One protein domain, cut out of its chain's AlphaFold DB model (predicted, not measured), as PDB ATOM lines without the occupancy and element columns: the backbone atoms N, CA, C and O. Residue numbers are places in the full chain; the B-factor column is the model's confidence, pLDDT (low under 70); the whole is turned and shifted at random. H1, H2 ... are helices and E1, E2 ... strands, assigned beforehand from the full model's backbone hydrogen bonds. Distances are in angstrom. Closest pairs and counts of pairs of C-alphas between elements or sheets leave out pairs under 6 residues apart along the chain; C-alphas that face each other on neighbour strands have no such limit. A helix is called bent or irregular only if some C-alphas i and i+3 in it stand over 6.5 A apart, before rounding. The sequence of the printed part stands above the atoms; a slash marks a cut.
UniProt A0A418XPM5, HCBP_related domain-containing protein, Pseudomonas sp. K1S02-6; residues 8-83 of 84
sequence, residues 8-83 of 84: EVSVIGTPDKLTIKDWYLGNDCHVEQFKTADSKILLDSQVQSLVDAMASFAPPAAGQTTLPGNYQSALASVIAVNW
ATOM      1  N   GLU A   8     294.965  83.312  59.421       87.81
ATOM      2  CA  GLU A   8     294.603  84.697  59.106       87.81
ATOM      3  C   GLU A   8     294.209  84.800  57.629       87.81
ATOM      4  O   GLU A   8     294.956  84.400  56.738       87.81
ATOM      5  N   VAL A   9     293.028  85.357  57.375       86.81
ATOM      6  CA  VAL A   9     292.509  85.663  56.044       86.81
ATOM      7  C   VAL A   9     292.365  87.174  55.947       86.81
ATOM      8  O   VAL A   9     291.686  87.785  56.768       86.81
ATOM      9  N   SER A  10     292.996  87.793  54.955       84.69
ATOM     10  CA  SER A  10     292.926  89.240  54.734       84.69
ATOM     11  C   SER A  10     292.514  89.564  53.305       84.69
ATOM     12  O   SER A  10     292.752  88.787  52.376       84.69
ATOM     13  N   VAL A  11     291.874  90.718  53.132       80.31
ATOM     14  CA  VAL A  11     291.544  91.236  51.805       80.31
ATOM     15  C   VAL A  11     292.686  92.133  51.348       80.31
ATOM     16  O   VAL A  11     292.935  93.204  51.895       80.31
ATOM     17  N   ILE A  12     293.396  91.684  50.318       76.00
ATOM     18  CA  ILE A  12     294.482  92.446  49.701       76.00
ATOM     19  C   ILE A  12     293.967  93.830  49.284       76.00
ATOM     20  O   ILE A  12     292.953  93.948  48.599       76.00
ATOM     21  N   GLY A  13     294.704  94.879  49.646       72.31
ATOM     22  CA  GLY A  13     294.353  96.266  49.345       72.31
ATOM     23  C   GLY A  13     293.455  96.933  50.386       72.31
ATOM     24  O   GLY A  13     293.248  98.142  50.287       72.31
ATOM     25  N   THR A  14     292.961  96.205  51.392       76.31
ATOM     26  CA  THR A  14     292.152  96.760  52.485       76.31
ATOM     27  C   THR A  14     292.761  96.395  53.849       76.31
ATOM     28  O   THR A  14     293.644  95.540  53.932       76.31
ATOM     29  N   PRO A  15     292.361  97.070  54.942       75.62
ATOM     30  CA  PRO A  15     292.765  96.677  56.291       75.62
ATOM     31  C   PRO A  15     291.926  95.511  56.847       75.62
ATOM     32  O   PRO A  15     292.123  95.123  58.001       75.62
ATOM     33  N   ASP A  16     290.973  94.983  56.073       81.38
ATOM     34  CA  ASP A  16     290.040  93.969  56.548       81.38
ATOM     35  C   ASP A  16     290.748  92.627  56.718       81.38
ATOM     36  O   ASP A  16     291.378  92.099  55.794       81.38
ATOM     37  N   LYS A  17     290.607  92.054  57.914       86.00
ATOM     38  CA  LYS A  17     291.148  90.740  58.244       86.00
ATOM     39  C   LYS A  17     290.244  89.952  59.176       86.00
ATOM     40  O   LYS A  17     289.561  90.511  60.034       86.00
ATOM     41  N   LEU A  18     290.297  88.640  59.020       87.06
ATOM     42  CA  LEU A  18     289.624  87.637  59.823       87.06
ATOM     43  C   LEU A  18     290.675  86.661  60.351       87.06
ATOM     44  O   LEU A  18     291.489  86.148  59.590       87.06
ATOM     45  N   THR A  19     290.633  86.370  61.646       89.31
ATOM     46  CA  THR A  19     291.485  85.347  62.258       89.31
ATOM     47  C   THR A  19     290.608  84.212  62.760       89.31
ATOM     48  O   THR A  19     289.747  84.429  63.615       89.31
ATOM     49  N   ILE A  20     290.847  83.006  62.254       89.06
ATOM     50  CA  ILE A  20     290.230  81.779  62.751       89.06
ATOM     51  C   ILE A  20     291.213  81.138  63.719       89.06
ATOM     52  O   ILE A  20     292.345  80.804  63.359       89.06
ATOM     53  N   LYS A  21     290.788  81.038  64.977       89.94
ATOM     54  CA  LYS A  21     291.621  80.499  66.047       89.94
ATOM     55  C   LYS A  21     291.724  78.991  65.940       89.94
ATOM     56  O   LYS A  21     290.753  78.344  65.568       89.94
ATOM     57  N   ASP A  22     292.892  78.473  66.306       90.38
ATOM     58  CA  ASP A  22     293.138  77.037  66.455       90.38
ATOM     59  C   ASP A  22     292.947  76.220  65.167       90.38
ATOM     60  O   ASP A  22     292.880  74.995  65.221       90.38
ATOM     61  N   TRP A  23     292.934  76.882  64.003       90.25
ATOM     62  CA  TRP A  23     292.796  76.247  62.691       90.25
ATOM     63  C   TRP A  23     293.755  75.063  62.525       90.25
ATOM     64  O   TRP A  23     293.350  73.990  62.106       90.25
ATOM     65  N   TYR A  24     295.019  75.216  62.927       87.75
ATOM     66  CA  TYR A  24     296.031  74.167  62.777       87.75
ATOM     67  C   TYR A  24     296.088  73.162  63.947       87.75
ATOM     68  O   TYR A  24     296.997  72.332  63.984       87.75
ATOM     69  N   LEU A  25     295.160  73.220  64.915       87.31
ATOM     70  CA  LEU A  25     295.094  72.264  66.034       87.31
ATOM     71  C   LEU A  25     294.250  71.017  65.732       87.31
ATOM     72  O   LEU A  25     294.394  70.015  66.434       87.31
ATOM     73  N   GLY A  26     293.414  71.045  64.692       82.38
ATOM     74  CA  GLY A  26     292.656  69.880  64.238       82.38
ATOM     75  C   GLY A  26     291.498  70.235  63.306       82.38
ATOM     76  O   GLY A  26     291.007  71.361  63.311       82.38
ATOM     77  N   ASN A  27     291.026  69.245  62.544       80.75
ATOM     78  CA  ASN A  27     289.927  69.416  61.586       80.75
ATOM     79  C   ASN A  27     288.620  69.918  62.222       80.75
ATOM     80  O   ASN A  27     287.859  70.602  61.550       80.75
ATOM     81  N   ASP A  28     288.373  69.633  63.506       85.56
ATOM     82  CA  ASP A  28     287.186  70.123  64.227       85.56
ATOM     83  C   ASP A  28     287.185  71.656  64.410       85.56
ATOM     84  O   ASP A  28     286.171  72.244  64.784       85.56
ATOM     85  N   CYS A  29     288.324  72.311  64.166       85.06
ATOM     86  CA  CYS A  29     288.498  73.761  64.243       85.06
ATOM     87  C   CYS A  29     288.469  74.441  62.862       85.06
ATOM     88  O   CYS A  29     288.646  75.659  62.774       85.06
ATOM     89  N   HIS A  30     288.272  73.676  61.784       88.19
ATOM     90  CA  HIS A  30     288.184  74.223  60.436       88.19
ATOM     91  C   HIS A  30     286.795  74.805  60.162       88.19
ATOM     92  O   HIS A  30     285.773  74.312  60.625       88.19
ATOM     93  N   VAL A  31     286.777  75.849  59.341       87.12
ATOM     94  CA  VAL A  31     285.582  76.299  58.625       87.12
ATOM     95  C   VAL A  31     285.548  75.549  57.302       87.12
ATOM     96  O   VAL A  31     286.547  75.516  56.587       87.12
ATOM     97  N   GLU A  32     284.405  74.973  56.953       86.50
ATOM     98  CA  GLU A  32     284.284  74.083  55.799       86.50
ATOM     99  C   GLU A  32     284.379  74.832  54.465       86.50
ATOM    100  O   GLU A  32     284.867  74.285  53.474       86.50
ATOM    101  N   GLN A  33     283.877  76.072  54.420       88.19
ATOM    102  CA  GLN A  33     283.791  76.869  53.196       88.19
ATOM    103  C   GLN A  33     283.953  78.367  53.464       88.19
ATOM    104  O   GLN A  33     283.273  78.941  54.317       88.19
ATOM    105  N   PHE A  34     284.768  79.030  52.647       87.12
ATOM    106  CA  PHE A  34     284.804  80.484  52.531       87.12
ATOM    107  C   PHE A  34     284.031  80.888  51.287       87.12
ATOM    108  O   PHE A  34     284.355  80.446  50.187       87.12
ATOM    109  N   LYS A  35     283.026  81.750  51.452       86.62
ATOM    110  CA  LYS A  35     282.232  82.273  50.341       86.62
ATOM    111  C   LYS A  35     282.428  83.774  50.209       86.62
ATOM    112  O   LYS A  35     282.191  84.520  51.157       86.62
ATOM    113  N   THR A  36     282.823  84.218  49.027       83.69
ATOM    114  CA  THR A  36     282.948  85.641  48.704       83.69
ATOM    115  C   THR A  36     281.638  86.199  48.150       83.69
ATOM    116  O   THR A  36     280.737  85.468  47.731       83.69
ATOM    117  N   ALA A  37     281.509  87.529  48.147       81.62
ATOM    118  CA  ALA A  37     280.308  88.215  47.663       81.62
ATOM    119  C   ALA A  37     280.018  87.955  46.169       81.62
ATOM    120  O   ALA A  37     278.863  87.994  45.751       81.62
ATOM    121  N   ASP A  38     281.044  87.636  45.376       82.19
ATOM    122  CA  ASP A  38     280.938  87.225  43.969       82.19
ATOM    123  C   ASP A  38     280.604  85.729  43.793       82.19
ATOM    124  O   ASP A  38     280.693  85.201  42.691       82.19
ATOM    125  N   SER A  39     280.153  85.063  44.862       83.19
ATOM    126  CA  SER A  39     279.729  83.656  44.900       83.19
ATOM    127  C   SER A  39     280.819  82.613  44.667       83.19
ATOM    128  O   SER A  39     280.471  81.441  44.540       83.19
ATOM    129  N   LYS A  40     282.102  82.992  44.688       82.56
ATOM    130  CA  LYS A  40     283.187  82.006  44.686       82.56
ATOM    131  C   LYS A  40     283.291  81.315  46.037       82.56
ATOM    132  O   LYS A  40     283.059  81.933  47.083       82.56
ATOM    133  N   ILE A  41     283.654  80.043  45.999       86.12
ATOM    134  CA  ILE A  41     283.796  79.188  47.171       86.12
ATOM    135  C   ILE A  41     285.222  78.640  47.218       86.12
ATOM    136  O   ILE A  41     285.733  78.122  46.228       86.12
ATOM    137  N   LEU A  42     285.845  78.744  48.391       86.19
ATOM    138  CA  LEU A  42     287.086  78.059  48.746       86.19
ATOM    139  C   LEU A  42     286.760  77.027  49.829       86.19
ATOM    140  O   LEU A  42     286.280  77.390  50.904       86.19
ATOM    141  N   LEU A  43     287.001  75.750  49.543       89.31
ATOM    142  CA  LEU A  43     286.795  74.659  50.500       89.31
ATOM    143  C   LEU A  43     287.976  74.556  51.471       89.31
ATOM    144  O   LEU A  43     289.103  74.875  51.094       89.31
ATOM    145  N   ASP A  44     287.754  74.036  52.684       85.81
ATOM    146  CA  ASP A  44     288.820  73.823  53.683       85.81
ATOM    147  C   ASP A  44     290.028  73.062  53.093       85.81
ATOM    148  O   ASP A  44     291.176  73.477  53.241       85.81
ATOM    149  N   SER A  45     289.758  72.017  52.305       86.19
ATOM    150  CA  SER A  45     290.762  71.206  51.602       86.19
ATOM    151  C   SER A  45     291.649  71.987  50.621       86.19
ATOM    152  O   SER A  45     292.754  71.550  50.300       86.19
ATOM    153  N   GLN A  46     291.191  73.145  50.148       85.94
ATOM    154  CA  GLN A  46     291.916  74.028  49.231       85.94
ATOM    155  C   GLN A  46     292.645  75.161  49.971       85.94
ATOM    156  O   GLN A  46     293.528  75.800  49.396       85.94
ATOM    157  N   VAL A  47     292.324  75.395  51.250       87.19
ATOM    158  CA  VAL A  47     292.954  76.439  52.070       87.19
ATOM    159  C   VAL A  47     294.451  76.198  52.194       87.19
ATOM    160  O   VAL A  47     295.228  77.122  51.967       87.19
ATOM    161  N   GLN A  48     294.878  74.966  52.490       85.75
ATOM    162  CA  GLN A  48     296.306  74.673  52.648       85.75
ATOM    163  C   GLN A  48     297.085  74.912  51.349       85.75
ATOM    164  O   GLN A  48     298.145  75.524  51.383       85.75
ATOM    165  N   SER A  49     296.522  74.535  50.196       85.25
ATOM    166  CA  SER A  49     297.125  74.806  48.882       85.25
ATOM    167  C   SER A  49     297.342  76.302  48.645       85.25
ATOM    168  O   SER A  49     298.357  76.708  48.078       85.25
ATOM    169  N   LEU A  50     296.398  77.138  49.090       82.88
ATOM    170  CA  LEU A  50     296.519  78.588  48.997       82.88
ATOM    171  C   LEU A  50     297.567  79.133  49.978       82.88
ATOM    172  O   LEU A  50     298.360  79.992  49.596       82.88
ATOM    173  N   VAL A  51     297.604  78.620  51.211       84.44
ATOM    174  CA  VAL A  51     298.613  78.982  52.221       84.44
ATOM    175  C   VAL A  51     300.018  78.633  51.735       84.44
ATOM    176  O   VAL A  51     300.887  79.498  51.765       84.44
ATOM    177  N   ASP A  52     300.236  77.423  51.221       83.44
ATOM    178  CA  ASP A  52     301.539  76.968  50.720       83.44
ATOM    179  C   ASP A  52     301.995  77.796  49.515       83.44
ATOM    180  O   ASP A  52     303.150  78.225  49.437       83.44
ATOM    181  N   ALA A  53     301.073  78.083  48.594       79.19
ATOM    182  CA  ALA A  53     301.354  78.956  47.469       79.19
ATOM    183  C   ALA A  53     301.749  80.359  47.942       79.19
ATOM    184  O   ALA A  53     302.757  80.880  47.476       79.19
ATOM    185  N   MET A  54     301.018  80.958  48.888       75.31
ATOM    186  CA  MET A  54     301.356  82.278  49.432       75.31
ATOM    187  C   MET A  54     302.660  82.268  50.236       75.31
ATOM    188  O   MET A  54     303.431  83.215  50.120       75.31
ATOM    189  N   ALA A  55     302.951  81.197  50.980       77.69
ATOM    190  CA  ALA A  55     304.198  81.025  51.728       77.69
ATOM    191  C   ALA A  55     305.424  80.872  50.812       77.69
ATOM    192  O   ALA A  55     306.536  81.225  51.205       77.69
ATOM    193  N   SER A  56     305.231  80.377  49.583       74.62
ATOM    194  CA  SER A  56     306.287  80.333  48.564       74.62
ATOM    195  C   SER A  56     306.692  81.724  48.056       74.62
ATOM    196  O   SER A  56     307.793  81.897  47.529       74.62
ATOM    197  N   PHE A  57     305.839  82.733  48.256       67.56
ATOM    198  CA  PHE A  57     306.172  84.121  47.985       67.56
ATOM    199  C   PHE A  57     306.706  84.780  49.257       67.56
ATOM    200  O   PHE A  57     306.100  84.701  50.324       67.56
ATOM    201  N   ALA A  58     307.843  85.475  49.149       59.66
ATOM    202  CA  ALA A  58     308.353  86.256  50.269       59.66
ATOM    203  C   ALA A  58     307.277  87.266  50.713       59.66
ATOM    204  O   ALA A  58     306.743  87.973  49.844       59.66
ATOM    205  N   PRO A  59     306.954  87.337  52.019       58.47
ATOM    206  CA  PRO A  59     305.926  88.238  52.511       58.47
ATOM    207  C   PRO A  59     306.275  89.676  52.104       58.47
ATOM    208  O   PRO A  59     307.433  90.085  52.253       58.47
ATOM    209  N   PRO A  60     305.315  90.446  51.557       55.84
ATOM    210  CA  PRO A  60     305.549  91.849  51.255       55.84
ATOM    211  C   PRO A  60     305.935  92.599  52.536       55.84
ATOM    212  O   PRO A  60     305.598  92.182  53.647       55.84
ATOM    213  N   ALA A  61     306.675  93.700  52.391       57.69
ATOM    214  CA  ALA A  61     307.115  94.489  53.536       57.69
ATOM    215  C   ALA A  61     305.913  94.871  54.417       57.69
ATOM    216  O   ALA A  61     304.860  95.254  53.903       57.69
ATOM    217  N   ALA A  62     306.066  94.777  55.741       48.47
ATOM    218  CA  ALA A  62     305.008  95.144  56.677       48.47
ATOM    219  C   ALA A  62     304.522  96.577  56.383       48.47
ATOM    220  O   ALA A  62     305.308  97.521  56.417       48.47
ATOM    221  N   GLY A  63     303.236  96.730  56.053       55.75
ATOM    222  CA  GLY A  63     302.635  98.007  55.640       55.75
ATOM    223  C   GLY A  63     302.381  98.152  54.135       55.75
ATOM    224  O   GLY A  63     301.679  99.074  53.727       55.75
ATOM    225  N   GLN A  64     302.875  97.230  53.307       59.84
ATOM    226  CA  GLN A  64     302.492  97.139  51.904       59.84
ATOM    227  C   GLN A  64     301.159  96.390  51.788       59.84
ATOM    228  O   GLN A  64     301.105  95.165  51.781       59.84
ATOM    229  N   THR A  65     300.067  97.148  51.708       60.34
ATOM    230  CA  THR A  65     298.709  96.612  51.518       60.34
ATOM    231  C   THR A  65     298.411  96.271  50.060       60.34
ATOM    232  O   THR A  65     297.407  95.627  49.773       60.34
ATOM    233  N   THR A  66     299.266  96.684  49.122       59.25
ATOM    234  CA  THR A  66     299.072  96.485  47.685       59.25
ATOM    235  C   THR A  66     299.881  95.302  47.165       59.25
ATOM    236  O   THR A  66     301.100  95.221  47.338       59.25
ATOM    237  N   LEU A  67     299.199  94.389  46.473       67.44
ATOM    238  CA  LEU A  67     299.842  93.288  45.764       67.44
ATOM    239  C   LEU A  67     300.536  93.835  44.508       67.44
ATOM    240  O   LEU A  67     299.853  94.359  43.626       67.44
ATOM    241  N   PRO A  68     301.870  93.746  44.394       71.00
ATOM    242  CA  PRO A  68     302.557  94.195  43.192       71.00
ATOM    243  C   PRO A  68     302.172  93.299  42.000       71.00
ATOM    244  O   PRO A  68     301.933  92.100  42.154       71.00
ATOM    245  N   GLY A  69     302.076  93.869  40.794       69.44
ATOM    246  CA  GLY A  69     301.450  93.198  39.639       69.44
ATOM    247  C   GLY A  69     302.104  91.871  39.216       69.44
ATOM    248  O   GLY A  69     301.434  90.979  38.692       69.44
ATOM    249  N   ASN A  70     303.396  91.695  39.502       69.25
ATOM    250  CA  ASN A  70     304.105  90.432  39.290       69.25
ATOM    251  C   ASN A  70     303.628  89.318  40.241       69.25
ATOM    252  O   ASN A  70     303.543  88.167  39.824       69.25
ATOM    253  N   TYR A  71     303.256  89.653  41.480       69.50
ATOM    254  CA  TYR A  71     302.654  88.699  42.417       69.50
ATOM    255  C   TYR A  71     301.215  88.379  42.012       69.50
ATOM    256  O   TYR A  71     300.807  87.225  42.073       69.50
ATOM    257  N   GLN A  72     300.460  89.376  41.538       71.62
ATOM    258  CA  GLN A  72     299.092  89.162  41.060       71.62
ATOM    259  C   GLN A  72     299.046  88.163  39.901       71.62
ATOM    260  O   GLN A  72     298.214  87.264  39.912       71.62
ATOM    261  N   SER A  73     299.969  88.271  38.939       73.81
ATOM    262  CA  SER A  73     300.042  87.325  37.816       73.81
ATOM    263  C   SER A  73     300.399  85.904  38.265       73.81
ATOM    264  O   SER A  73     299.847  84.944  37.739       73.81
ATOM    265  N   ALA A  74     301.284  85.762  39.255       71.00
ATOM    266  CA  ALA A  74     301.692  84.456  39.772       71.00
ATOM    267  C   ALA A  74     300.609  83.801  40.653       71.00
ATOM    268  O   ALA A  74     300.401  82.591  40.589       71.00
ATOM    269  N   LEU A  75     299.878  84.601  41.437       73.00
ATOM    270  CA  LEU A  75     298.777  84.135  42.283       73.00
ATOM    271  C   LEU A  75     297.474  83.935  41.507       73.00
ATOM    272  O   LEU A  75     296.634  83.163  41.957       73.00
ATOM    273  N   ALA A  76     297.294  84.572  40.346       73.19
ATOM    274  CA  ALA A  76     296.065  84.473  39.558       73.19
ATOM    275  C   ALA A  76     295.684  83.019  39.246       73.19
ATOM    276  O   ALA A  76     294.521  82.655  39.398       73.19
ATOM    277  N   SER A  77     296.651  82.173  38.872       71.38
ATOM    278  CA  SER A  77     296.391  80.756  38.594       71.38
ATOM    279  C   SER A  77     296.010  79.978  39.852       71.38
ATOM    280  O   SER A  77     295.084  79.178  39.810       71.38
ATOM    281  N   VAL A  78     296.672  80.233  40.981       69.88
ATOM    282  CA  VAL A  78     296.366  79.564  42.255       69.88
ATOM    283  C   VAL A  78     294.991  79.989  42.767       69.88
ATOM    284  O   VAL A  78     294.200  79.147  43.180       69.88
ATOM    285  N   ILE A  79     294.677  81.281  42.692       73.38
ATOM    286  CA  ILE A  79     293.373  81.818  43.080       73.38
ATOM    287  C   ILE A  79     292.287  81.239  42.168       73.38
ATOM    288  O   ILE A  79     291.301  80.723  42.671       73.38
ATOM    289  N   ALA A  80     292.472  81.242  40.847       72.62
ATOM    290  CA  ALA A  80     291.480  80.704  39.913       72.62
ATOM    291  C   ALA A  80     291.256  79.187  40.053       72.62
ATOM    292  O   ALA A  80     290.169  78.704  39.760       72.62
ATOM    293  N   VAL A  81     292.272  78.429  40.479       72.88
ATOM    294  CA  VAL A  81     292.162  76.975  40.688       72.88
ATOM    295  C   VAL A  81     291.454  76.637  42.002       72.88
ATOM    296  O   VAL A  81     290.700  75.667  42.049       72.88
ATOM    297  N   ASN A  82     291.699  77.417  43.060       73.69
ATOM    298  CA  ASN A  82     291.173  77.139  44.399       73.69
ATOM    299  C   ASN A  82     289.830  77.829  44.686       73.69
ATOM    300  O   ASN A  82     289.101  77.366  45.551       73.69
ATOM    301  N   TRP A  83     289.489  78.904  43.973       72.38
ATOM    302  CA  TRP A  83     288.204  79.591  44.104       72.38
ATOM    303  C   TRP A  83     287.302  79.233  42.924       72.38
ATOM    304  O   TRP A  83     287.504  79.746  41.821       72.38
TER     305      TRP A  83
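What this domain is: This is residues 8 to 83 of the 84 residues of the protein "HCBP_related domain-containing protein" of Pseudomonas sp. K1S02-6 (UniProt A0A418XPM5). Two helices, H1 and H2, lie side by side as a helical hairpin, with the small strand hairpin E3 and E4 at the end where H1 begins and H2 ends. A second small strand hairpin, E1 and E2, stands apart from both helices, and two long links join the parts. The printed part has 76 residues, with elements in the order E1, E2, E3, E4, H1, H2; each two-stranded sheet is antiparallel and the class is mixed. The whole is compact, with a radius of gyration of the C-alphas of 13.0 A and spans of 36 by 25 by 24 A.

How they stand to each other: E1, residues 8 to 10, and E2, residues 17 to 20, are antiparallel at 157 degrees, with N 9 and O 18 2.8 A apart, within hydrogen-bond range. E3, residues 33 to 35, and E4, residues 41 to 43, are antiparallel at 164 degrees, with N 34 and O 42 at 2.8 A, within hydrogen-bond range. H1, residues 44 to 55, and H2, residues 69 to 82, touch at a shallow tilt of 18 degrees, opposite ways; their closest C-alphas, of Gln 46 and Asn 82, are 5.8 A apart. O i to N i+4 pairs are within hydrogen-bond range in 6 of 8 in H1 and 8 of 10 in H2.

Where its parts are: E1 begins at C-alpha 8 (294.603, 84.697, 59.106) and is 6.5 A long; E2 is 10.1 A, E3 6.3 A and E4 6.4 A. H1 is 17.1 A long and H2 19.7 A, ending at C-alpha 82 (291.173, 77.139, 44.399). Both are only just irregular: C-alphas 45 and 48, and C-alphas 74 and 77, are 6.6 A apart.

The domain as a whole: The farthest C-alphas, of Asp 28 and Gly 69, are 36.6 A apart. The printed part has no cut. The links E2 to E3 and H1 to H2 are long. Mean pLDDT of the printed part is 77.9; residues 57 to 67, 69 to 71 and 78 are under 70.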